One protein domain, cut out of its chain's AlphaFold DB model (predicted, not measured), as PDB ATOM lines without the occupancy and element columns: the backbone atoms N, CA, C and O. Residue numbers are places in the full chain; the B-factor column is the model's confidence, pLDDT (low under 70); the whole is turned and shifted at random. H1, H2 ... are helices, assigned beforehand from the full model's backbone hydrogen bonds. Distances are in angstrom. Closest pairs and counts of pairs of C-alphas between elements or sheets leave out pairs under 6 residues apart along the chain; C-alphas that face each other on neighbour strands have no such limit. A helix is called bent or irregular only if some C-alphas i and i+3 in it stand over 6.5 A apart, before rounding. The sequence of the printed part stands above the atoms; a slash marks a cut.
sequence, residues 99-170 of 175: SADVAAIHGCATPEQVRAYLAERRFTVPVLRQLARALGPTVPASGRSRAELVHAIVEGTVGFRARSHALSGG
ATOM      1  N   SER A  99      49.363  24.164 -21.067       69.06
ATOM      2  CA  SER A  99      48.992  23.193 -22.100       69.06
ATOM      3  C   SER A  99      49.149  21.758 -21.598       69.06
ATOM      4  O   SER A  99      48.236  20.944 -21.754       69.06
ATOM      5  N   ALA A 100      50.258  21.458 -20.916       70.44
ATOM      6  CA  ALA A 100      50.460  20.164 -20.264       70.44
ATOM      7  C   ALA A 100      49.435  19.923 -19.142       70.44
ATOM      8  O   ALA A 100      48.900  18.821 -19.004       70.44
ATOM      9  N   ASP A 101      49.114  20.965 -18.374       81.31
ATOM     10  CA  ASP A 101      48.138  20.906 -17.288       81.31
ATOM     11  C   ASP A 101      46.710  20.659 -17.814       81.31
ATOM     12  O   ASP A 101      45.960  19.871 -17.238       81.31
ATOM     13  N   VAL A 102      46.334  21.265 -18.946       83.06
ATOM     14  CA  VAL A 102      45.055  21.002 -19.630       83.06
ATOM     15  C   VAL A 102      44.981  19.563 -20.142       83.06
ATOM     16  O   VAL A 102      43.968  18.892 -19.930       83.06
ATOM     17  N   ALA A 103      46.050  19.056 -20.761       77.25
ATOM     18  CA  ALA A 103      46.111  17.669 -21.221       77.25
ATOM     19  C   ALA A 103      45.984  16.674 -20.052       77.25
ATOM     20  O   ALA A 103      45.226  15.707 -20.140       77.25
ATOM     21  N   ALA A 104      46.649  16.947 -18.926       81.25
ATOM     22  CA  ALA A 104      46.540  16.143 -17.711       81.25
ATOM     23  C   ALA A 104      45.119  16.163 -17.120       81.25
ATOM     24  O   ALA A 104      44.598  15.118 -16.727       81.25
ATOM     25  N   ILE A 105      44.453  17.324 -17.113       83.94
ATOM     26  CA  ILE A 105      43.053  17.448 -16.677       83.94
ATOM     27  C   ILE A 105      42.117  16.653 -17.603       83.94
ATOM     28  O   ILE A 105      41.212  15.981 -17.113       83.94
ATOM     29  N   HIS A 106      42.336  16.669 -18.922       81.69
ATOM     30  CA  HIS A 106      41.556  15.862 -19.869       81.69
ATOM     31  C   HIS A 106      41.804  14.353 -19.753       81.69
ATOM     32  O   HIS A 106      40.895  13.574 -20.039       81.69
ATOM     33  N   GLY A 107      43.002  13.942 -19.329       78.69
ATOM     34  CA  GLY A 107      43.347  12.542 -19.073       78.69
ATOM     35  C   GLY A 107      42.743  11.968 -17.786       78.69
ATOM     36  O   GLY A 107      42.760  10.754 -17.592       78.69
ATOM     37  N   CYS A 108      42.193  12.811 -16.908       81.88
ATOM     38  CA  CYS A 108      41.528  12.357 -15.692       81.88
ATOM     39  C   CYS A 108      40.178  11.705 -16.020       81.88
ATOM     40  O   CYS A 108      39.319  12.295 -16.676       81.88
ATOM     41  N   ALA A 109      39.958  10.500 -15.499       73.50
ATOM     42  CA  ALA A 109      38.717   9.754 -15.689       73.50
ATOM     43  C   ALA A 109      37.629  10.152 -14.679       73.50
ATOM     44  O   ALA A 109      36.439  10.003 -14.960       73.50
ATOM     45  N   THR A 110      38.019  10.651 -13.499       77.75
ATOM     46  CA  THR A 110      37.093  10.945 -12.395       77.75
ATOM     47  C   THR A 110      37.246  12.370 -11.853       77.75
ATOM     48  O   THR A 110      38.329  12.960 -11.925       77.75
ATOM     49  N   PRO A 111      36.176  12.948 -11.273       78.75
ATOM     50  CA  PRO A 111      36.243  14.263 -10.635       78.75
ATOM     51  C   PRO A 111      37.232  14.315  -9.463       78.75
ATOM     52  O   PRO A 111      37.856  15.348  -9.225       78.75
ATOM     53  N   GLU A 112      37.431  13.205  -8.758       78.88
ATOM     54  CA  GLU A 112      38.388  13.072  -7.659       78.88
ATOM     55  C   GLU A 112      39.832  13.162  -8.156       78.88
ATOM     56  O   GLU A 112      40.647  13.816  -7.509       78.88
ATOM     57  N   GLN A 113      40.139  12.583  -9.323       78.69
ATOM     58  CA  GLN A 113      41.465  12.685  -9.940       78.69
ATOM     59  C   GLN A 113      41.793  14.131 -10.320       78.69
ATOM     60  O   GLN A 113      42.869  14.622  -9.983       78.69
ATOM     61  N   VAL A 114      40.836  14.856 -10.913       83.19
ATOM     62  CA  VAL A 114      41.011  16.285 -11.223       83.19
ATOM     63  C   VAL A 114      41.227  17.097  -9.941       83.19
ATOM     64  O   VAL A 114      42.116  17.945  -9.881       83.19
ATOM     65  N   ARG A 115      40.460  16.829  -8.874       84.94
ATOM     66  CA  ARG A 115      40.639  17.514  -7.579       84.94
ATOM     67  C   ARG A 115      42.001  17.231  -6.952       84.94
ATOM     68  O   ARG A 115      42.630  18.168  -6.463       84.94
ATOM     69  N   ALA A 116      42.447  15.976  -6.966       84.12
ATOM     70  CA  ALA A 116      43.748  15.576  -6.438       84.12
ATOM     71  C   ALA A 116      44.883  16.277  -7.196       84.12
ATOM     72  O   ALA A 116      45.739  16.909  -6.578       84.12
ATOM     73  N   TYR A 117      44.804  16.284  -8.527       84.12
ATOM     74  CA  TYR A 117      45.763  16.953  -9.398       84.12
ATOM     75  C   TYR A 117      45.865  18.465  -9.122       84.12
ATOM     76  O   TYR A 117      46.951  19.012  -8.910       84.12
ATOM     77  N   LEU A 118      44.720  19.154  -9.034       87.00
ATOM     78  CA  LEU A 118      44.669  20.593  -8.743       87.00
ATOM     79  C   LEU A 118      45.126  20.935  -7.309       87.00
ATOM     80  O   LEU A 118      45.561  22.066  -7.048       87.00
ATOM     81  N   ALA A 119      45.006  19.997  -6.366       85.12
ATOM     82  CA  ALA A 119      45.463  20.161  -4.989       85.12
ATOM     83  C   ALA A 119      46.987  19.999  -4.867       85.12
ATOM     84  O   ALA A 119      47.629  20.822  -4.213       85.12
ATOM     85  N   GLU A 120      47.559  18.998  -5.537       82.00
ATOM     86  CA  GLU A 120      48.990  18.678  -5.509       82.00
ATOM     87  C   GLU A 120      49.844  19.787  -6.134       82.00
ATOM     88  O   GLU A 120      50.786  20.275  -5.509       82.00
ATOM     89  N   ARG A 121      49.450  20.292  -7.311       77.50
ATOM     90  CA  ARG A 121      50.163  21.388  -7.992       77.50
ATOM     91  C   ARG A 121      49.965  22.768  -7.365       77.50
ATOM     92  O   ARG A 121      50.630  23.726  -7.749       77.50
ATOM     93  N   ARG A 122      49.056  22.904  -6.392       81.12
ATOM     94  CA  ARG A 122      48.812  24.150  -5.640       81.12
ATOM     95  C   ARG A 122      48.613  25.408  -6.508       81.12
ATOM     96  O   ARG A 122      48.918  26.508  -6.055       81.12
ATOM     97  N   PHE A 123      47.983  25.290  -7.679       80.38
ATOM     98  CA  PHE A 123      47.756  26.415  -8.599       80.38
ATOM     99  C   PHE A 123      47.147  27.662  -7.947       80.38
ATOM    100  O   PHE A 123      46.239  27.578  -7.118       80.38
ATOM    101  N   THR A 124      47.621  28.839  -8.344       82.62
ATOM    102  CA  THR A 124      47.064  30.115  -7.885       82.62
ATOM    103  C   THR A 124      45.742  30.422  -8.599       82.62
ATOM    104  O   THR A 124      45.449  29.875  -9.662       82.62
ATOM    105  N   VAL A 125      44.925  31.318  -8.036       79.81
ATOM    106  CA  VAL A 125      43.645  31.738  -8.645       79.81
ATOM    107  C   VAL A 125      43.811  32.244 -10.092       79.81
ATOM    108  O   VAL A 125      43.026  31.821 -10.938       79.81
ATOM    109  N   PRO A 126      44.819  33.073 -10.437       78.88
ATOM    110  CA  PRO A 126      45.058  33.475 -11.826       78.88
ATOM    111  C   PRO A 126      45.324  32.293 -12.763       78.88
ATOM    112  O   PRO A 126      44.748  32.241 -13.847       78.88
ATOM    113  N   VAL A 127      46.123  31.316 -12.320       77.12
ATOM    114  CA  VAL A 127      46.433  30.112 -13.104       77.12
ATOM    115  C   VAL A 127      45.186  29.255 -13.303       77.12
ATOM    116  O   VAL A 127      44.916  28.818 -14.414       77.12
ATOM    117  N   LEU A 128      44.354  29.089 -12.274       81.69
ATOM    118  CA  LEU A 128      43.078  28.376 -12.401       81.69
ATOM    119  C   LEU A 128      42.123  29.057 -13.390       81.69
ATOM    120  O   LEU A 128      41.403  28.375 -14.113       81.69
ATOM    121  N   ARG A 129      42.125  30.393 -13.473       82.88
ATOM    122  CA  ARG A 129      41.337  31.122 -14.482       82.88
ATOM    123  C   ARG A 129      41.903  30.940 -15.884       82.88
ATOM    124  O   ARG A 129      41.131  30.873 -16.835       82.88
ATOM    125  N   GLN A 130      43.224  30.868 -16.015       81.06
ATOM    126  CA  GLN A 130      43.881  30.591 -17.287       81.06
ATOM    127  C   GLN A 130      43.573  29.167 -17.765       81.06
ATOM    128  O   GLN A 130      43.152  28.999 -18.904       81.06
ATOM    129  N   LEU A 131      43.652  28.177 -16.870       79.56
ATOM    130  CA  LEU A 131      43.233  26.798 -17.128       79.56
ATOM    131  C   LEU A 131      41.752  26.726 -17.516       79.56
ATOM    132  O   LEU A 131      41.420  26.119 -18.523       79.56
ATOM    133  N   ALA A 132      40.861  27.406 -16.786       84.31
ATOM    134  CA  ALA A 132      39.438  27.461 -17.123       84.31
ATOM    135  C   ALA A 132      39.179  28.012 -18.537       84.31
ATOM    136  O   ALA A 132      38.337  27.488 -19.253       84.31
ATOM    137  N   ARG A 133      39.925  29.040 -18.965       82.44
ATOM    138  CA  ARG A 133      39.818  29.591 -20.328       82.44
ATOM    139  C   ARG A 133      40.357  28.634 -21.386       82.44
ATOM    140  O   ARG A 133      39.748  28.518 -22.442       82.44
ATOM    141  N   ALA A 134      41.470  27.963 -21.097       79.12
ATOM    142  CA  ALA A 134      42.093  27.006 -22.006       79.12
ATOM    143  C   ALA A 134      41.260  25.720 -22.169       79.12
ATOM    144  O   ALA A 134      41.203  25.161 -23.256       79.12
ATOM    145  N   LEU A 135      40.544  25.301 -21.119       80.81
ATOM    146  CA  LEU A 135      39.574  24.197 -21.160       80.81
ATOM    147  C   LEU A 135      38.318  24.529 -21.986       80.81
ATOM    148  O   LEU A 135      37.565  23.630 -22.357       80.81
ATOM    149  N   GLY A 136      38.102  25.810 -22.295       76.19
ATOM    150  CA  GLY A 136      37.061  26.264 -23.204       76.19
ATOM    151  C   GLY A 136      35.737  26.647 -22.524       76.19
ATOM    152  O   GLY A 136      35.662  26.827 -21.308       76.19
ATOM    153  N   PRO A 137      34.660  26.821 -23.312       72.88
ATOM    154  CA  PRO A 137      33.420  27.466 -22.868       72.88
ATOM    155  C   PRO A 137      32.609  26.656 -21.848       72.88
ATOM    156  O   PRO A 137      31.689  27.192 -21.234       72.88
ATOM    157  N   THR A 138      32.933  25.377 -21.652       75.75
ATOM    158  CA  THR A 138      32.266  24.503 -20.676       75.75
ATOM    159  C   THR A 138      32.690  24.784 -19.236       75.75
ATOM    160  O   THR A 138      31.997  24.363 -18.311       75.75
ATOM    161  N   VAL A 139      33.800  25.504 -19.026       78.44
ATOM    162  CA  VAL A 139      34.327  25.830 -17.699       78.44
ATOM    163  C   VAL A 139      34.262  27.346 -17.468       78.44
ATOM    164  O   VAL A 139      35.034  28.105 -18.058       78.44
ATOM    165  N   PRO A 140      33.383  27.839 -16.578       76.75
ATOM    166  CA  PRO A 140      33.305  29.269 -16.307       76.75
ATOM    167  C   PRO A 140      34.549  29.778 -15.556       76.75
ATOM    168  O   PRO A 140      34.814  29.412 -14.413       76.75
ATOM    169  N   ALA A 141      35.278  30.718 -16.165       78.69
ATOM    170  CA  ALA A 141      36.447  31.386 -15.565       78.69
ATOM    171  C   ALA A 141      36.089  32.564 -14.621       78.69
ATOM    172  O   ALA A 141      36.951  33.378 -14.252       78.69
ATOM    173  N   SER A 142      34.807  32.706 -14.272       76.44
ATOM    174  CA  SER A 142      34.236  33.812 -13.489       76.44
ATOM    175  C   SER A 142      34.242  33.585 -11.973       76.44
ATOM    176  O   SER A 142      33.888  34.507 -11.239       76.44
ATOM    177  N   GLY A 143      34.667  32.406 -11.501       77.69
ATOM    178  CA  GLY A 143      34.762  32.097 -10.072       77.69
ATOM    179  C   GLY A 143      35.594  33.127  -9.300       77.69
ATOM    180  O   GLY A 143      36.653  33.568  -9.758       77.69
ATOM    181  N   ARG A 144      35.099  33.526  -8.125       76.94
ATOM    182  CA  ARG A 144      35.700  34.543  -7.244       76.94
ATOM    183  C   ARG A 144      36.698  33.941  -6.261       76.94
ATOM    184  O   ARG A 144      37.553  34.653  -5.742       76.94
ATOM    185  N   SER A 145      36.604  32.635  -6.023       82.31
ATOM    186  CA  SER A 145      37.467  31.898  -5.106       82.31
ATOM    187  C   SER A 145      38.130  30.695  -5.779       82.31
ATOM    188  O   SER A 145      37.664  30.173  -6.794       82.31
ATOM    189  N   ARG A 146      39.232  30.217  -5.188       83.81
ATOM    190  CA  ARG A 146      39.900  28.979  -5.619       83.81
ATOM    191  C   ARG A 146      38.936  27.792  -5.608       83.81
ATOM    192  O   ARG A 146      38.959  26.996  -6.537       83.81
ATOM    193  N   ALA A 147      38.110  27.682  -4.569       84.31
ATOM    194  CA  ALA A 147      37.149  26.595  -4.429       84.31
ATOM    195  C   ALA A 147      36.110  26.612  -5.560       84.31
ATOM    196  O   ALA A 147      35.858  25.572  -6.164       84.31
ATOM    197  N   GLU A 148      35.581  27.789  -5.904       81.81
ATOM    198  CA  GLU A 148      34.645  27.956  -7.024       81.81
ATOM    199  C   GLU A 148      35.278  27.593  -8.370       81.81
ATOM    200  O   GLU A 148      34.666  26.880  -9.158       81.81
ATOM    201  N   LEU A 149      36.516  28.031  -8.628       83.88
ATOM    202  CA  LEU A 149      37.214  27.721  -9.882       83.88
ATOM    203  C   LEU A 149      37.557  26.233 -10.000       83.88
ATOM    204  O   LEU A 149      37.397  25.653 -11.067       83.88
ATOM    205  N   VAL A 150      37.987  25.597  -8.907       86.19
ATOM    206  CA  VAL A 150      38.219  24.146  -8.874       86.19
ATOM    207  C   VAL A 150      36.915  23.393  -9.128       86.19
ATOM    208  O   VAL A 150      36.901  22.458  -9.924       86.19
ATOM    209  N   HIS A 151      35.813  23.805  -8.496       86.00
ATOM    210  CA  HIS A 151      34.504  23.197  -8.721       86.00
ATOM    211  C   HIS A 151      34.061  23.325 -10.185       86.00
ATOM    212  O   HIS A 151      33.712  22.320 -10.796       86.00
ATOM    213  N   ALA A 152      34.178  24.523 -10.768       84.00
ATOM    214  CA  ALA A 152      33.861  24.790 -12.168       84.00
ATOM    215  C   ALA A 152      34.693  23.938 -13.140       84.00
ATOM    216  O   ALA A 152      34.147  23.365 -14.081       84.00
ATOM    217  N   ILE A 153      36.005  23.818 -12.905       85.12
ATOM    218  CA  ILE A 153      36.907  22.994 -13.725       85.12
ATOM    219  C   ILE A 153      36.497  21.522 -13.653       85.12
ATOM    220  O   ILE A 153      36.363  20.869 -14.685       85.12
ATOM    221  N   VAL A 154      36.250  20.999 -12.451       88.38
ATOM    222  CA  VAL A 154      35.844  19.601 -12.249       88.38
ATOM    223  C   VAL A 154      34.491  19.323 -12.912       88.38
ATOM    224  O   VAL A 154      34.313  18.301 -13.579       88.38
ATOM    225  N   GLU A 155      33.536  20.239 -12.766       82.62
ATOM    226  CA  GLU A 155      32.196  20.084 -13.324       82.62
ATOM    227  C   GLU A 155      32.187  20.154 -14.861       82.62
ATOM    228  O   GLU A 155      31.533  19.326 -15.503       82.62
ATOM    229  N   GLY A 156      32.943  21.087 -15.446       78.00
ATOM    230  CA  GLY A 156      32.983  21.315 -16.893       78.00
ATOM    231  C   GLY A 156      33.840  20.325 -17.693       78.00
ATOM    232  O   GLY A 156      33.726  20.286 -18.917       78.00
ATOM    233  N   THR A 157      34.666  19.503 -17.035       79.88
ATOM    234  CA  THR A 157      35.561  18.530 -17.698       79.88
ATOM    235  C   THR A 157      35.053  17.090 -17.598       79.88
ATOM    236  O   THR A 157      34.802  16.437 -18.614       79.88
ATOM    237  N   VAL A 158      34.853  16.602 -16.374       71.19
ATOM    238  CA  VAL A 158      34.418  15.226 -16.076       71.19
ATOM    239  C   VAL A 158      32.991  15.164 -15.540       71.19
ATOM    240  O   VAL A 158      32.316  14.152 -15.729       71.19
ATOM    241  N   GLY A 159      32.476  16.250 -14.957       61.09
ATOM    242  CA  GLY A 159      31.113  16.301 -14.421       61.09
ATOM    243  C   GLY A 159      30.017  16.068 -15.469       61.09
ATOM    244  O   GLY A 159      28.983  15.482 -15.143       61.09
ATOM    245  N   PHE A 160      30.224  16.468 -16.728       59.94
ATOM    246  CA  PHE A 160      29.283  16.172 -17.820       59.94
ATOM    247  C   PHE A 160      29.347  14.703 -18.267       59.94
ATOM    248  O   PHE A 160      28.306  14.088 -18.486       59.94
ATOM    249  N   ARG A 161      30.546  14.105 -18.340       61.03
ATOM    250  CA  ARG A 161      30.722  12.696 -18.741       61.03
ATOM    251  C   ARG A 161      30.233  11.730 -17.670       61.03
ATOM    252  O   ARG A 161      29.563  10.765 -18.005       61.03
ATOM    253  N   ALA A 162      30.487  12.019 -16.395       58.19
ATOM    254  CA  ALA A 162      29.986  11.222 -15.278       58.19
ATOM    255  C   ALA A 162      28.450  11.272 -15.184       58.19
ATOM    256  O   ALA A 162      27.814  10.231 -15.024       58.19
ATOM    257  N   ARG A 163      27.835  12.453 -15.370       55.81
ATOM    258  CA  ARG A 163      26.370  12.589 -15.466       55.81
ATOM    259  C   ARG A 163      25.808  11.890 -16.702       55.81
ATOM    260  O   ARG A 163      24.808  11.198 -16.586       55.81
ATOM    261  N   SER A 164      26.467  12.001 -17.853       51.38
ATOM    262  CA  SER A 164      26.053  11.306 -19.080       51.38
ATOM    263  C   SER A 164      26.191   9.789 -18.950       51.38
ATOM    264  O   SER A 164      25.303   9.072 -19.377       51.38
ATOM    265  N   HIS A 165      27.232   9.280 -18.290       55.12
ATOM    266  CA  HIS A 165      27.391   7.852 -18.010       55.12
ATOM    267  C   HIS A 165      26.345   7.347 -17.003       55.12
ATOM    268  O   HIS A 165      25.805   6.259 -17.173       55.12
ATOM    269  N   ALA A 166      26.004   8.144 -15.985       60.03
ATOM    270  CA  ALA A 166      24.922   7.825 -15.053       60.03
ATOM    271  C   ALA A 166      23.537   7.833 -15.731       60.03
ATOM    272  O   ALA A 166      22.696   6.999 -15.411       60.03
ATOM    273  N   LEU A 167      23.312   8.735 -16.693       56.88
ATOM    274  CA  LEU A 167      22.066   8.824 -17.464       56.88
ATOM    275  C   LEU A 167      21.976   7.747 -18.563       56.88
ATOM    276  O   LEU A 167      20.924   7.142 -18.748       56.88
ATOM    277  N   SER A 168      23.071   7.463 -19.271       56.69
ATOM    278  CA  SER A 168      23.132   6.460 -20.345       56.69
ATOM    279  C   SER A 168      23.276   5.026 -19.827       56.69
ATOM    280  O   SER A 168      22.855   4.096 -20.510       56.69
ATOM    281  N   GLY A 169      23.810   4.827 -18.619       53.44
ATOM    282  CA  GLY A 169      23.969   3.510 -17.992       53.44
ATOM    283  C   GLY A 169      22.678   2.897 -17.435       53.44
ATOM    284  O   GLY A 169      22.675   1.717 -17.101       53.44
ATOM    285  N   GLY A 170      21.585   3.667 -17.346       53.94
ATOM    286  CA  GLY A 170      20.283   3.188 -16.858       53.94
ATOM    287  C   GLY A 170      19.225   2.938 -17.940       53.94
ATOM    288  O   GLY A 170      18.222   2.293 -17.657       53.94
TER     289      GLY A 170
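Overview. This is residues 99 to 170 of the 175 residues of an uncharacterized protein of uncultured Pseudonocardia sp (UniProt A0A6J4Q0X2). Three short helices gather round the first arm, H4a, of the long bent helix H4: H2 and H3 pack on H4a, and H1 makes a corner with H3. The second arm, H4b, leads away from this body, and residues 164 to 170 stick out. The printed part has 72 residues with four named helices, H1 to H4 in order, and no named strand; its class is all helix. It is compact, with a radius of gyration of the C-alphas of 11.9 A, yet elongated, spanning 39 by 22 by 20 A.

Arrangement. H1, residues 99 to 107, is close to but not clearly touching H2, residues 111 to 120; their closest C-alphas, Ile 105 and Val 114, are 5.9 A apart. H1 and H3, residues 125 to 134, touch only at their ends, with C-alphas 102 and 131 closest at 6.6 A. H4, residues 146 to 168, was assigned as one helix by its hydrogen bonds but is bent: C-alphas 157 and 160 are 6.7 A apart, and its arms H4a, residues 146 to 157, and H4b, residues 160 to 168, stand at a steep tilt of 47 degrees. H2 touches H4a at residues 150 to 155 alone, at a steep tilt of 41 degrees, opposite ways; C-alphas 111 and 154 are closest at 5.6 A. H3 touches H4a at a shallow tilt of 16 degrees, the same way; C-alphas 125 and 146 are closest at 5.5 A. H4b touches no helix. In H1, H2, H3, H4a and H4b every O i to N i+4 pair is within hydrogen-bond range.

Along the chain. H1 begins at C-alpha 99 (48.992, 23.193, -22.100) and measures 12.4 A. H2 measures 14.4 A and H3 14.3 A. H4a measures 16.6 A; H4b measures 11.8 A and ends at C-alpha 168 (23.132, 6.460, -20.345).

Size, cuts and confidence. The C-alphas farthest apart, Pro 126 and Gly 170, are 39.5 A apart. The printed part has no cut; the link from H3 to H4 is long, with 11 residues. Residue 99 and residues 159 to 170 have pLDDT under 70.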